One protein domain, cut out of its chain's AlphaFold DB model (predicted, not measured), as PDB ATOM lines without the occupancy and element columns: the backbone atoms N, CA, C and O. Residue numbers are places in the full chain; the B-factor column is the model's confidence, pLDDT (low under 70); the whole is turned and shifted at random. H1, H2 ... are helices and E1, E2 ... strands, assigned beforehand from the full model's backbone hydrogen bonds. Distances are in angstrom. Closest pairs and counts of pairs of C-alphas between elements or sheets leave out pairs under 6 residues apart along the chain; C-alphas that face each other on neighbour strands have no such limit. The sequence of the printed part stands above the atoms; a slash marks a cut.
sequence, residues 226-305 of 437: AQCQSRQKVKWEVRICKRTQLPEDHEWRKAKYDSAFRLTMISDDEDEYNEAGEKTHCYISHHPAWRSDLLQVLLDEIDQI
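What this domain is: This is residues 226 to 305 of the 437 residues of an uncharacterized protein of Neolentinus lepideus HHB14362 ss-1 (UniProt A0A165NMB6). The antiparallel hairpin E1-E2 lies toward one end of an elongated shape, and three helices gather toward the other, H3 meeting the long H1 near their ends with H2 near both. The 80 printed residues include H1, H2, E1, E2 and H3 in that order; the class is mixed, helices and strands. The whole is only just loose, close to compact: radius of gyration of the C-alphas 14.3 A, spans 49 by 25 by 21 A.

How they stand to each other: In the hairpin of E1, residues 269 to 273, and E2, residues 279 to 285, N 270 and O 284 are within hydrogen-bond range at 2.9 A. H1, residues 226 to 244, is apart from both strands. With residues 239 to 243 alone it touches residues 302 to 303 of H3, residues 293 to 304, about perpendicular at 80 degrees; the closest C-alphas, of Arg 243 and Ile 302, are 6.1 A apart. H2, residues 255 to 261, is close to H1 but not clearly touching, closest C-alphas Trp 236 and Phe 261, 6.3 A. Every O i to N i+4 pair is within hydrogen-bond range in H1 and H3, 0 of 3 in H2, where 3 of 4 O i to N i+3 pairs are.

Where its parts are: H1 runs 27.1 A from C-alpha 226 at (277.770, 286.423, 287.784), H2 10.8 A, E1 12.4 A, E2 14.9 A, and H3 16.4 A to C-alpha 304 at (250.968, 277.708, 288.059).

The domain as a whole: The printed part has no cut and no long link. The C-alphas farthest apart, of Asp 249 and Ala 276, are 48.7 A apart. Residues 226 to 228 and 263 to 267 have pLDDT under 70.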
ATOM      1  N   ALA A 226     278.446 285.858 288.951       62.88
ATOM      2  CA  ALA A 226     277.770 286.423 287.784       62.88
ATOM      3  C   ALA A 226     276.725 285.467 287.169       62.88
ATOM      4  O   ALA A 226     275.635 285.900 286.791       62.88
ATOM      5  N   GLN A 227     277.016 284.163 287.103       58.53
ATOM      6  CA  GLN A 227     276.056 283.150 286.647       58.53
ATOM      7  C   GLN A 227     274.892 283.001 287.635       58.53
ATOM      8  O   GLN A 227     273.740 282.927 287.209       58.53
ATOM      9  N   CYS A 228     275.179 283.048 288.939       56.28
ATOM     10  CA  CYS A 228     274.168 283.109 289.995       56.28
ATOM     11  C   CYS A 228     273.218 284.309 289.808       56.28
ATOM     12  O   CYS A 228     271.998 284.143 289.792       56.28
ATOM     13  N   GLN A 229     273.762 285.508 289.577       70.31
ATOM     14  CA  GLN A 229     272.967 286.726 289.357       70.31
ATOM     15  C   GLN A 229     272.117 286.669 288.077       70.31
ATOM     16  O   GLN A 229     270.985 287.152 288.068       70.31
ATOM     17  N   SER A 230     272.621 286.039 287.008       77.19
ATOM     18  CA  SER A 230     271.863 285.857 285.763       77.19
ATOM     19  C   SER A 230     270.618 284.984 285.972       77.19
ATOM     20  O   SER A 230     269.521 285.355 285.557       77.19
ATOM     21  N   ARG A 231     270.748 283.865 286.702       74.06
ATOM     22  CA  ARG A 231     269.628 282.949 286.989       74.06
ATOM     23  C   ARG A 231     268.545 283.600 287.851       74.06
ATOM     24  O   ARG A 231     267.363 283.500 287.524       74.06
ATOM     25  N   GLN A 232     268.951 284.316 288.903       79.50
ATOM     26  CA  GLN A 232     268.030 285.078 289.761       79.50
ATOM     27  C   GLN A 232     267.185 286.041 288.951       79.50
ATOM     28  O   GLN A 232     265.969 286.095 289.114       79.50
ATOM     29  N   LYS A 233     267.850 286.789 288.072       83.62
ATOM     30  CA  LYS A 233     267.206 287.802 287.257       83.62
ATOM     31  C   LYS A 233     266.139 287.187 286.356       83.62
ATOM     32  O   LYS A 233     265.025 287.693 286.337       83.62
ATOM     33  N   VAL A 234     266.440 286.071 285.691       85.00
ATOM     34  CA  VAL A 234     265.479 285.414 284.791       85.00
ATOM     35  C   VAL A 234     264.271 284.864 285.556       85.00
ATOM     36  O   VAL A 234     263.137 285.126 285.163       85.00
ATOM     37  N   LYS A 235     264.476 284.152 286.674       85.94
ATOM     38  CA  LYS A 235     263.364 283.601 287.478       85.94
ATOM     39  C   LYS A 235     262.487 284.714 288.066       85.94
ATOM     40  O   LYS A 235     261.261 284.616 288.056       85.94
ATOM     41  N   TRP A 236     263.115 285.802 288.513       88.19
ATOM     42  CA  TRP A 236     262.427 287.008 288.967       88.19
ATOM     43  C   TRP A 236     261.593 287.651 287.853       88.19
ATOM     44  O   TRP A 236     260.409 287.910 288.054       88.19
ATOM     45  N   GLU A 237     262.172 287.857 286.668       88.94
ATOM     46  CA  GLU A 237     261.481 288.435 285.510       88.94
ATOM     47  C   GLU A 237     260.279 287.585 285.078       88.94
ATOM     48  O   GLU A 237     259.201 288.138 284.842       88.94
ATOM     49  N   VAL A 238     260.423 286.254 285.051       89.94
ATOM     50  CA  VAL A 238     259.328 285.315 284.751       89.94
ATOM     51  C   VAL A 238     258.197 285.460 285.765       89.94
ATOM     52  O   VAL A 238     257.045 285.651 285.381       89.94
ATOM     53  N   ARG A 239     258.500 285.444 287.068       91.44
ATOM     54  CA  ARG A 239     257.473 285.579 288.115       91.44
ATOM     55  C   ARG A 239     256.806 286.950 288.113       91.44
ATOM     56  O   ARG A 239     255.595 287.025 288.294       91.44
ATOM     57  N   ILE A 240     257.549 288.025 287.842       91.88
ATOM     58  CA  ILE A 240     256.980 289.367 287.639       91.88
ATOM     59  C   ILE A 240     256.012 289.352 286.446       91.88
ATOM     60  O   ILE A 240     254.893 289.844 286.580       91.88
ATOM     61  N   CYS A 241     256.398 288.751 285.313       93.62
ATOM     62  CA  CYS A 241     255.545 288.635 284.123       93.62
ATOM     63  C   CYS A 241     254.298 287.770 284.360       93.62
ATOM     64  O   CYS A 241     253.223 288.082 283.856       93.62
ATOM     65  N   LYS A 242     254.410 286.689 285.136       95.06
ATOM     66  CA  LYS A 242     253.263 285.862 285.536       95.06
ATOM     67  C   LYS A 242     252.334 286.619 286.483       95.06
ATOM     68  O   LYS A 242     251.125 286.636 286.286       95.06
ATOM     69  N   ARG A 243     252.893 287.339 287.455       95.19
ATOM     70  CA  ARG A 243     252.133 288.137 288.422       95.19
ATOM     71  C   ARG A 243     251.337 289.268 287.774       95.19
ATOM     72  O   ARG A 243     250.234 289.558 288.222       95.19
ATOM     73  N   THR A 244     251.856 289.914 286.729       94.75
ATOM     74  CA  THR A 244     251.122 290.981 286.022       94.75
ATOM     75  C   THR A 244     249.920 290.468 285.229       94.75
ATOM     76  O   THR A 244     249.046 291.269 284.904       94.75
ATOM     77  N   GLN A 245     249.839 289.161 284.955       96.12
ATOM     78  CA  GLN A 245     248.665 288.540 284.332       96.12
ATOM     79  C   GLN A 245     247.524 288.263 285.313       96.12
ATOM     80  O   GLN A 245     246.396 288.043 284.876       96.12
ATOM     81  N   LEU A 246     247.787 288.268 286.624       96.25
ATOM     82  CA  LEU A 246     246.721 288.125 287.610       96.25
ATOM     83  C   LEU A 246     245.739 289.305 287.513       96.25
ATOM     84  O   LEU A 246     246.169 290.437 287.240       96.25
ATOM     85  N   PRO A 247     244.436 289.076 287.784       97.44
ATOM     86  CA  PRO A 247     243.452 290.146 287.900       97.44
ATOM     87  C   PRO A 247     243.946 291.272 288.812       97.44
ATOM     88  O   PRO A 247     244.669 291.029 289.778       97.44
ATOM     89  N   GLU A 248     243.564 292.513 288.512       96.62
ATOM     90  CA  GLU A 248     244.056 293.686 289.245       96.62
ATOM     91  C   GLU A 248     243.714 293.643 290.743       96.62
ATOM     92  O   GLU A 248     244.525 294.048 291.573       96.62
ATOM     93  N   ASP A 249     242.585 293.016 291.078       97.19
ATOM     94  CA  ASP A 249     242.111 292.828 292.451       97.19
ATOM     95  C   ASP A 249     242.707 291.594 293.164       97.19
ATOM     96  O   ASP A 249     242.394 291.341 294.331       97.19
ATOM     97  N   HIS A 250     243.566 290.808 292.500       97.69
ATOM     98  CA  HIS A 250     244.145 289.597 293.087       97.69
ATOM     99  C   HIS A 250     245.068 289.928 294.266       97.69
ATOM    100  O   HIS A 250     245.887 290.849 294.200       97.69
ATOM    101  N   GLU A 251     245.001 289.143 295.346       97.38
ATOM    102  CA  GLU A 251     245.762 289.428 296.567       97.38
ATOM    103  C   GLU A 251     247.275 289.520 296.312       97.38
ATOM    104  O   GLU A 251     247.916 290.482 296.742       97.38
ATOM    105  N   TRP A 252     247.826 288.581 295.544       96.94
ATOM    106  CA  TRP A 252     249.254 288.509 295.221       96.94
ATOM    107  C   TRP A 252     249.787 289.612 294.303       96.94
ATOM    108  O   TRP A 252     251.003 289.762 294.176       96.94
ATOM    109  N   ARG A 253     248.915 290.422 293.692       96.75
ATOM    110  CA  ARG A 253     249.329 291.579 292.884       96.75
ATOM    111  C   ARG A 253     249.635 292.817 293.742       96.75
ATOM    112  O   ARG A 253     250.238 293.770 293.255       96.75
ATOM    113  N   LYS A 254     249.271 292.806 295.031       96.50
ATOM    114  CA  LYS A 254     249.507 293.919 295.964       96.50
ATOM    115  C   LYS A 254     251.008 294.144 296.202       96.50
ATOM    116  O   LYS A 254     251.747 293.203 296.486       96.50
ATOM    117  N   ALA A 255     251.429 295.412 296.225       94.62
ATOM    118  CA  ALA A 255     252.831 295.819 296.402       94.62
ATOM    119  C   ALA A 255     253.490 295.306 297.701       94.62
ATOM    120  O   ALA A 255     254.707 295.151 297.761       94.62
ATOM    121  N   LYS A 256     252.699 294.969 298.735       95.00
ATOM    122  CA  LYS A 256     253.213 294.379 299.987       95.00
ATOM    123  C   LYS A 256     253.989 293.067 299.771       95.00
ATOM    124  O   LYS A 256     254.804 292.718 300.616       95.00
ATOM    125  N   TYR A 257     253.764 292.369 298.653       94.06
ATOM    126  CA  TYR A 257     254.470 291.134 298.296       94.06
ATOM    127  C   TYR A 257     255.689 291.357 297.387       94.06
ATOM    128  O   TYR A 257     256.359 290.395 297.038       94.06
ATOM    129  N   ASP A 258     256.030 292.590 297.000       89.75
ATOM    130  CA  ASP A 258     257.165 292.853 296.097       89.75
ATOM    131  C   ASP A 258     258.510 292.384 296.669       89.75
ATOM    132  O   ASP A 258     259.385 291.932 295.927       89.75
ATOM    133  N   SER A 259     258.678 292.468 297.989       87.69
ATOM    134  CA  SER A 259     259.890 292.022 298.683       87.69
ATOM    135  C   SER A 259     260.100 290.509 298.594       87.69
ATOM    136  O   SER A 259     261.248 290.070 298.505       87.69
ATOM    137  N   ALA A 260     259.018 289.724 298.533       88.62
ATOM    138  CA  ALA A 260     259.060 288.266 298.429       88.62
ATOM    139  C   ALA A 260     259.780 287.781 297.160       88.62
ATOM    140  O   ALA A 260     260.401 286.724 297.168       88.62
ATOM    141  N   PHE A 261     259.745 288.571 296.085       85.81
ATOM    142  CA  PHE A 261     260.408 288.240 294.821       85.81
ATOM    143  C   PHE A 261     261.863 288.721 294.758       85.81
ATOM    144  O   PHE A 261     262.597 288.311 293.861       85.81
ATOM    145  N   ARG A 262     262.289 289.601 295.676       80.44
ATOM    146  CA  ARG A 262     263.657 290.149 295.712       80.44
ATOM    147  C   ARG A 262     264.610 289.312 296.563       80.44
ATOM    148  O   ARG A 262     265.800 289.272 296.259       80.44
ATOM    149  N   LEU A 263     264.121 288.681 297.632       65.31
ATOM    150  CA  LEU A 263     264.955 287.917 298.558       65.31
ATOM    151  C   LEU A 263     265.083 286.450 298.116       65.31
ATOM    152  O   LEU A 263     264.104 285.712 298.100       65.31
ATOM    153  N   THR A 264     266.321 286.016 297.853       60.25
ATOM    154  CA  THR A 264     266.764 284.604 297.919       60.25
ATOM    155  C   THR A 264     265.993 283.610 297.046       60.25
ATOM    156  O   THR A 264     265.186 282.820 297.519       60.25
ATOM    157  N   MET A 265     266.320 283.625 295.754       64.31
ATOM    158  CA  MET A 265     265.791 282.692 294.752       64.31
ATOM    159  C   MET A 265     266.771 281.580 294.329       64.31
ATOM    160  O   MET A 265     266.371 280.704 293.574       64.31
ATOM    161  N   ILE A 266     268.042 281.617 294.763       62.16
ATOM    162  CA  ILE A 266     269.066 280.625 294.351       62.16
ATOM    163  C   ILE A 266     269.128 279.419 295.276       62.16
ATOM    164  O   ILE A 266     269.478 278.347 294.809       62.16
ATOM    165  N   SER A 267     268.806 279.573 296.563       62.03
ATOM    166  CA  SER A 267     268.935 278.473 297.532       62.03
ATOM    167  C   SER A 267     268.030 277.282 297.239       62.03
ATOM    168  O   SER A 267     268.152 276.265 297.904       62.03
ATOM    169  N   ASP A 268     267.103 277.441 296.302       75.62
ATOM    170  CA  ASP A 268     266.057 276.473 296.050       75.62
ATOM    171  C   ASP A 268     266.410 275.522 294.914       75.62
ATOM    172  O   ASP A 268     265.890 274.423 294.884       75.62
ATOM    173  N   ASP A 269     267.242 275.932 293.958       83.75
ATOM    174  CA  ASP A 269     267.453 275.147 292.741       83.75
ATOM    175  C   ASP A 269     268.760 274.357 292.861       83.75
ATOM    176  O   ASP A 269     269.850 274.922 292.725       83.75
ATOM    177  N   GLU A 270     268.649 273.053 293.105       85.50
ATOM    178  CA  GLU A 270     269.771 272.117 293.057       85.50
ATOM    179  C   GLU A 270     269.955 271.577 291.628       85.50
ATOM    180  O   GLU A 270     268.992 271.436 290.867       85.50
ATOM    181  N   ASP A 271     271.205 271.323 291.226       88.94
ATOM    182  CA  ASP A 271     271.492 270.679 289.939       88.94
ATOM    183  C   ASP A 271     270.941 269.242 289.983       88.94
ATOM    184  O   ASP A 271     271.234 268.495 290.917       88.94
ATOM    185  N   GLU A 272     270.173 268.830 288.973       88.00
ATOM    186  CA  GLU A 272     269.762 267.431 288.851       88.00
ATOM    187  C   GLU A 272     270.930 266.589 288.308       88.00
ATOM    188  O   GLU A 272     271.596 266.947 287.326       88.00
ATOM    189  N   TYR A 273     271.165 265.444 288.948       91.56
ATOM    190  CA  TYR A 273     272.155 264.453 288.541       91.56
ATOM    191  C   TYR A 273     271.447 263.162 288.122       91.56
ATOM    192  O   TYR A 273     270.504 262.725 288.777       91.56
ATOM    193  N   ASN A 274     271.898 262.545 287.030       93.12
ATOM    194  CA  ASN A 274     271.387 261.246 286.594       93.12
ATOM    195  C   ASN A 274     271.902 260.108 287.502       93.12
ATOM    196  O   ASN A 274     272.781 260.307 288.341       93.12
ATOM    197  N   GLU A 275     271.406 258.882 287.302       94.19
ATOM    198  CA  GLU A 275     271.852 257.690 288.052       94.19
ATOM    199  C   GLU A 275     273.364 257.408 287.924       94.19
ATOM    200  O   GLU A 275     273.945 256.724 288.765       94.19
ATOM    201  N   ALA A 276     274.014 257.940 286.883       93.50
ATOM    202  CA  ALA A 276     275.454 257.836 286.671       93.50
ATOM    203  C   ALA A 276     276.263 258.940 287.390       93.50
ATOM    204  O   ALA A 276     277.491 258.909 287.348       93.50
ATOM    205  N   GLY A 277     275.604 259.892 288.060       92.31
ATOM    206  CA  GLY A 277     276.239 261.026 288.738       92.31
ATOM    207  C   GLY A 277     276.637 262.179 287.808       92.31
ATOM    208  O   GLY A 277     277.397 263.059 288.211       92.31
ATOM    209  N   GLU A 278     276.143 262.205 286.571       92.69
ATOM    210  CA  GLU A 278     276.374 263.284 285.610       92.69
ATOM    211  C   GLU A 278     275.236 264.312 285.664       92.69
ATOM    212  O   GLU A 278     274.073 263.967 285.875       92.69
ATOM    213  N   LYS A 279     275.553 265.589 285.436       89.50
ATOM    214  CA  LYS A 279     274.556 266.669 285.435       89.50
ATOM    215  C   LYS A 279     273.604 266.522 284.248       89.50
ATOM    216  O   LYS A 279     274.055 266.507 283.105       89.50
ATOM    217  N   THR A 280     272.295 266.514 284.495       87.69
ATOM    218  CA  THR A 280     271.273 266.433 283.429       87.69
ATOM    219  C   THR A 280     271.031 267.770 282.727       87.69
ATOM    220  O   THR A 280     270.343 267.821 281.710       87.69
ATOM    221  N   HIS A 281     271.604 268.858 283.258       82.00
ATOM    222  CA  HIS A 281     271.302 270.251 282.903       82.00
ATOM    223  C   HIS A 281     269.871 270.705 283.235       82.00
ATOM    224  O   HIS A 281     269.494 271.827 282.881       82.00
ATOM    225  N   CYS A 282     269.105 269.878 283.943       80.69
ATOM    226  CA  CYS A 282     267.866 270.274 284.594       80.69
ATOM    227  C   CYS A 282     268.144 270.681 286.049       80.69
ATOM    228  O   CYS A 282     269.235 270.459 286.583       80.69
ATOM    229  N   TYR A 283     267.148 271.298 286.678       81.44
ATOM    230  CA  TYR A 283     267.221 271.749 288.064       81.44
ATOM    231  C   TYR A 283     266.036 271.197 288.843       81.44
ATOM    232  O   TYR A 283     264.916 271.184 288.325       81.44
ATOM    233  N   ILE A 284     266.288 270.806 290.089       82.88
ATOM    234  CA  ILE A 284     265.256 270.425 291.049       82.88
ATOM    235  C   ILE A 284     265.053 271.606 291.993       82.88
ATOM    236  O   ILE A 284     265.980 272.021 292.686       82.88
ATOM    237  N   SER A 285     263.846 272.170 292.006       81.31
ATOM    238  CA  SER A 285     263.488 273.233 292.944       81.31
ATOM    239  C   SER A 285     263.016 272.634 294.276       81.31
ATOM    240  O   SER A 285     261.912 272.101 294.368       81.31
ATOM    241  N   HIS A 286     263.820 272.769 295.325       83.25
ATOM    242  CA  HIS A 286     263.484 272.478 296.714       83.25
ATOM    243  C   HIS A 286     263.060 273.750 297.453       83.25
ATOM    244  O   HIS A 286     263.718 274.788 297.397       83.25
ATOM    245  N   HIS A 287     261.963 273.681 298.206       82.25
ATOM    246  CA  HIS A 287     261.614 274.770 299.112       82.25
ATOM    247  C   HIS A 287     262.511 274.702 300.366       82.25
ATOM    248  O   HIS A 287     262.614 273.650 301.001       82.25
ATOM    249  N   PRO A 288     263.159 275.802 300.777       82.56
ATOM    250  CA  PRO A 288     263.968 275.802 301.980       82.56
ATOM    251  C   PRO A 288     263.070 275.666 303.211       82.56
ATOM    252  O   PRO A 288     262.007 276.282 303.288       82.56
ATOM    253  N   ALA A 289     263.524 274.909 304.212       82.31
ATOM    254  CA  ALA A 289     262.749 274.631 305.427       82.31
ATOM    255  C   ALA A 289     262.367 275.889 306.237       82.31
ATOM    256  O   ALA A 289     261.440 275.853 307.039       82.31
ATOM    257  N   TRP A 290     263.074 277.004 306.042       84.88
ATOM    258  CA  TRP A 290     262.804 278.282 306.709       84.88
ATOM    259  C   TRP A 290     261.794 279.172 305.965       84.88
ATOM    260  O   TRP A 290     261.475 280.266 306.438       84.88
ATOM    261  N   ARG A 291     261.289 278.748 304.799       88.75
ATOM    262  CA  ARG A 291     260.256 279.485 304.065       88.75
ATOM    263  C   ARG A 291     258.908 279.333 304.765       88.75
ATOM    264  O   ARG A 291     258.471 278.227 305.045       88.75
ATOM    265  N   SER A 292     258.224 280.450 305.007       92.62
ATOM    266  CA  SER A 292     256.858 280.430 305.542       92.62
ATOM    267  C   SER A 292     255.871 279.837 304.533       92.62
ATOM    268  O   SER A 292     255.947 280.196 303.355       92.62
ATOM    269  N   ASP A 293     254.871 279.092 305.005       93.56
ATOM    270  CA  ASP A 293     253.802 278.515 304.171       93.56
ATOM    271  C   ASP A 293     253.115 279.556 303.277       93.56
ATOM    272  O   ASP A 293     252.879 279.313 302.099       93.56
ATOM    273  N   LEU A 294     252.871 280.766 303.797       94.56
ATOM    274  CA  LEU A 294     252.260 281.861 303.033       94.56
ATOM    275  C   LEU A 294     253.088 282.260 301.802       94.56
ATOM    276  O   LEU A 294     252.538 282.550 300.743       94.56
ATOM    277  N   LEU A 295     254.416 282.291 301.947       92.19
ATOM    278  CA  LEU A 295     255.328 282.589 300.845       92.19
ATOM    279  C   LEU A 295     255.348 281.436 299.840       92.19
ATOM    280  O   LEU A 295     255.407 281.688 298.643       92.19
ATOM    281  N   GLN A 296     255.269 280.191 300.308       90.81
ATOM    282  CA  GLN A 296     255.206 279.034 299.421       90.81
ATOM    283  C   GLN A 296     253.922 279.050 298.579       90.81
ATOM    284  O   GLN A 296     254.015 279.016 297.358       90.81
ATOM    285  N   VAL A 297     252.756 279.265 299.202       94.56
ATOM    286  CA  VAL A 297     251.463 279.402 298.500       94.56
ATOM    287  C   VAL A 297     251.495 280.534 297.468       94.56
ATOM    288  O   VAL A 297     251.084 280.337 296.327       94.56
ATOM    289  N   LEU A 298     252.045 281.701 297.833       94.94
ATOM    290  CA  LEU A 298     252.231 282.828 296.908       94.94
ATOM    291  C   LEU A 298     253.046 282.428 295.667       94.94
ATOM    292  O   LEU A 298     252.710 282.825 294.551       94.94
ATOM    293  N   LEU A 299     254.152 281.704 295.860       92.75
ATOM    294  CA  LEU A 299     255.034 281.304 294.767       92.75
ATOM    295  C   LEU A 299     254.409 280.201 293.909       92.75
ATOM    296  O   LEU A 299     254.475 280.304 292.688       92.75
ATOM    297  N   ASP A 300     253.757 279.218 294.526       91.81
ATOM    298  CA  ASP A 300     253.100 278.108 293.833       91.81
ATOM    299  C   ASP A 300     251.946 278.602 292.953       91.81
ATOM    300  O   ASP A 300     251.855 278.221 291.785       91.81
ATOM    301  N   GLU A 301     251.102 279.504 293.465       95.44
ATOM    302  CA  GLU A 301     250.013 280.096 292.680       95.44
ATOM    303  C   GLU A 301     250.537 280.897 291.485       95.44
ATOM    304  O   GLU A 301     249.968 280.823 290.398       95.44
ATOM    305  N   ILE A 302     251.637 281.637 291.650       94.56
ATOM    306  CA  ILE A 302     252.253 282.375 290.542       94.56
ATOM    307  C   ILE A 302     252.901 281.420 289.545       94.56
ATOM    308  O   ILE A 302     252.766 281.632 288.342       94.56
ATOM    309  N   ASP A 303     253.586 280.375 290.006       91.69
ATOM    310  CA  ASP A 303     254.282 279.435 289.130       91.69
ATOM    311  C   ASP A 303     253.301 278.571 288.311       91.69
ATOM    312  O   ASP A 303     253.634 278.219 287.174       91.69
ATOM    313  N   GLN A 304     252.074 278.339 288.802       92.75
ATOM    314  CA  GLN A 304     250.968 277.708 288.059       92.75
ATOM    315  C   GLN A 304     250.435 278.555 286.888       92.75
ATOM    316  O   GLN A 304     249.856 278.009 285.945       92.75
ATOM    317  N   ILE A 305     250.635 279.876 286.901       94.75
ATOM    318  CA  ILE A 305     250.211 280.747 285.799       94.75
ATOM    319  C   ILE A 305     251.072 280.448 284.571       94.75
ATOM    320  O   ILE A 305     252.306 280.403 284.635       94.75
TER     321      ILE A 305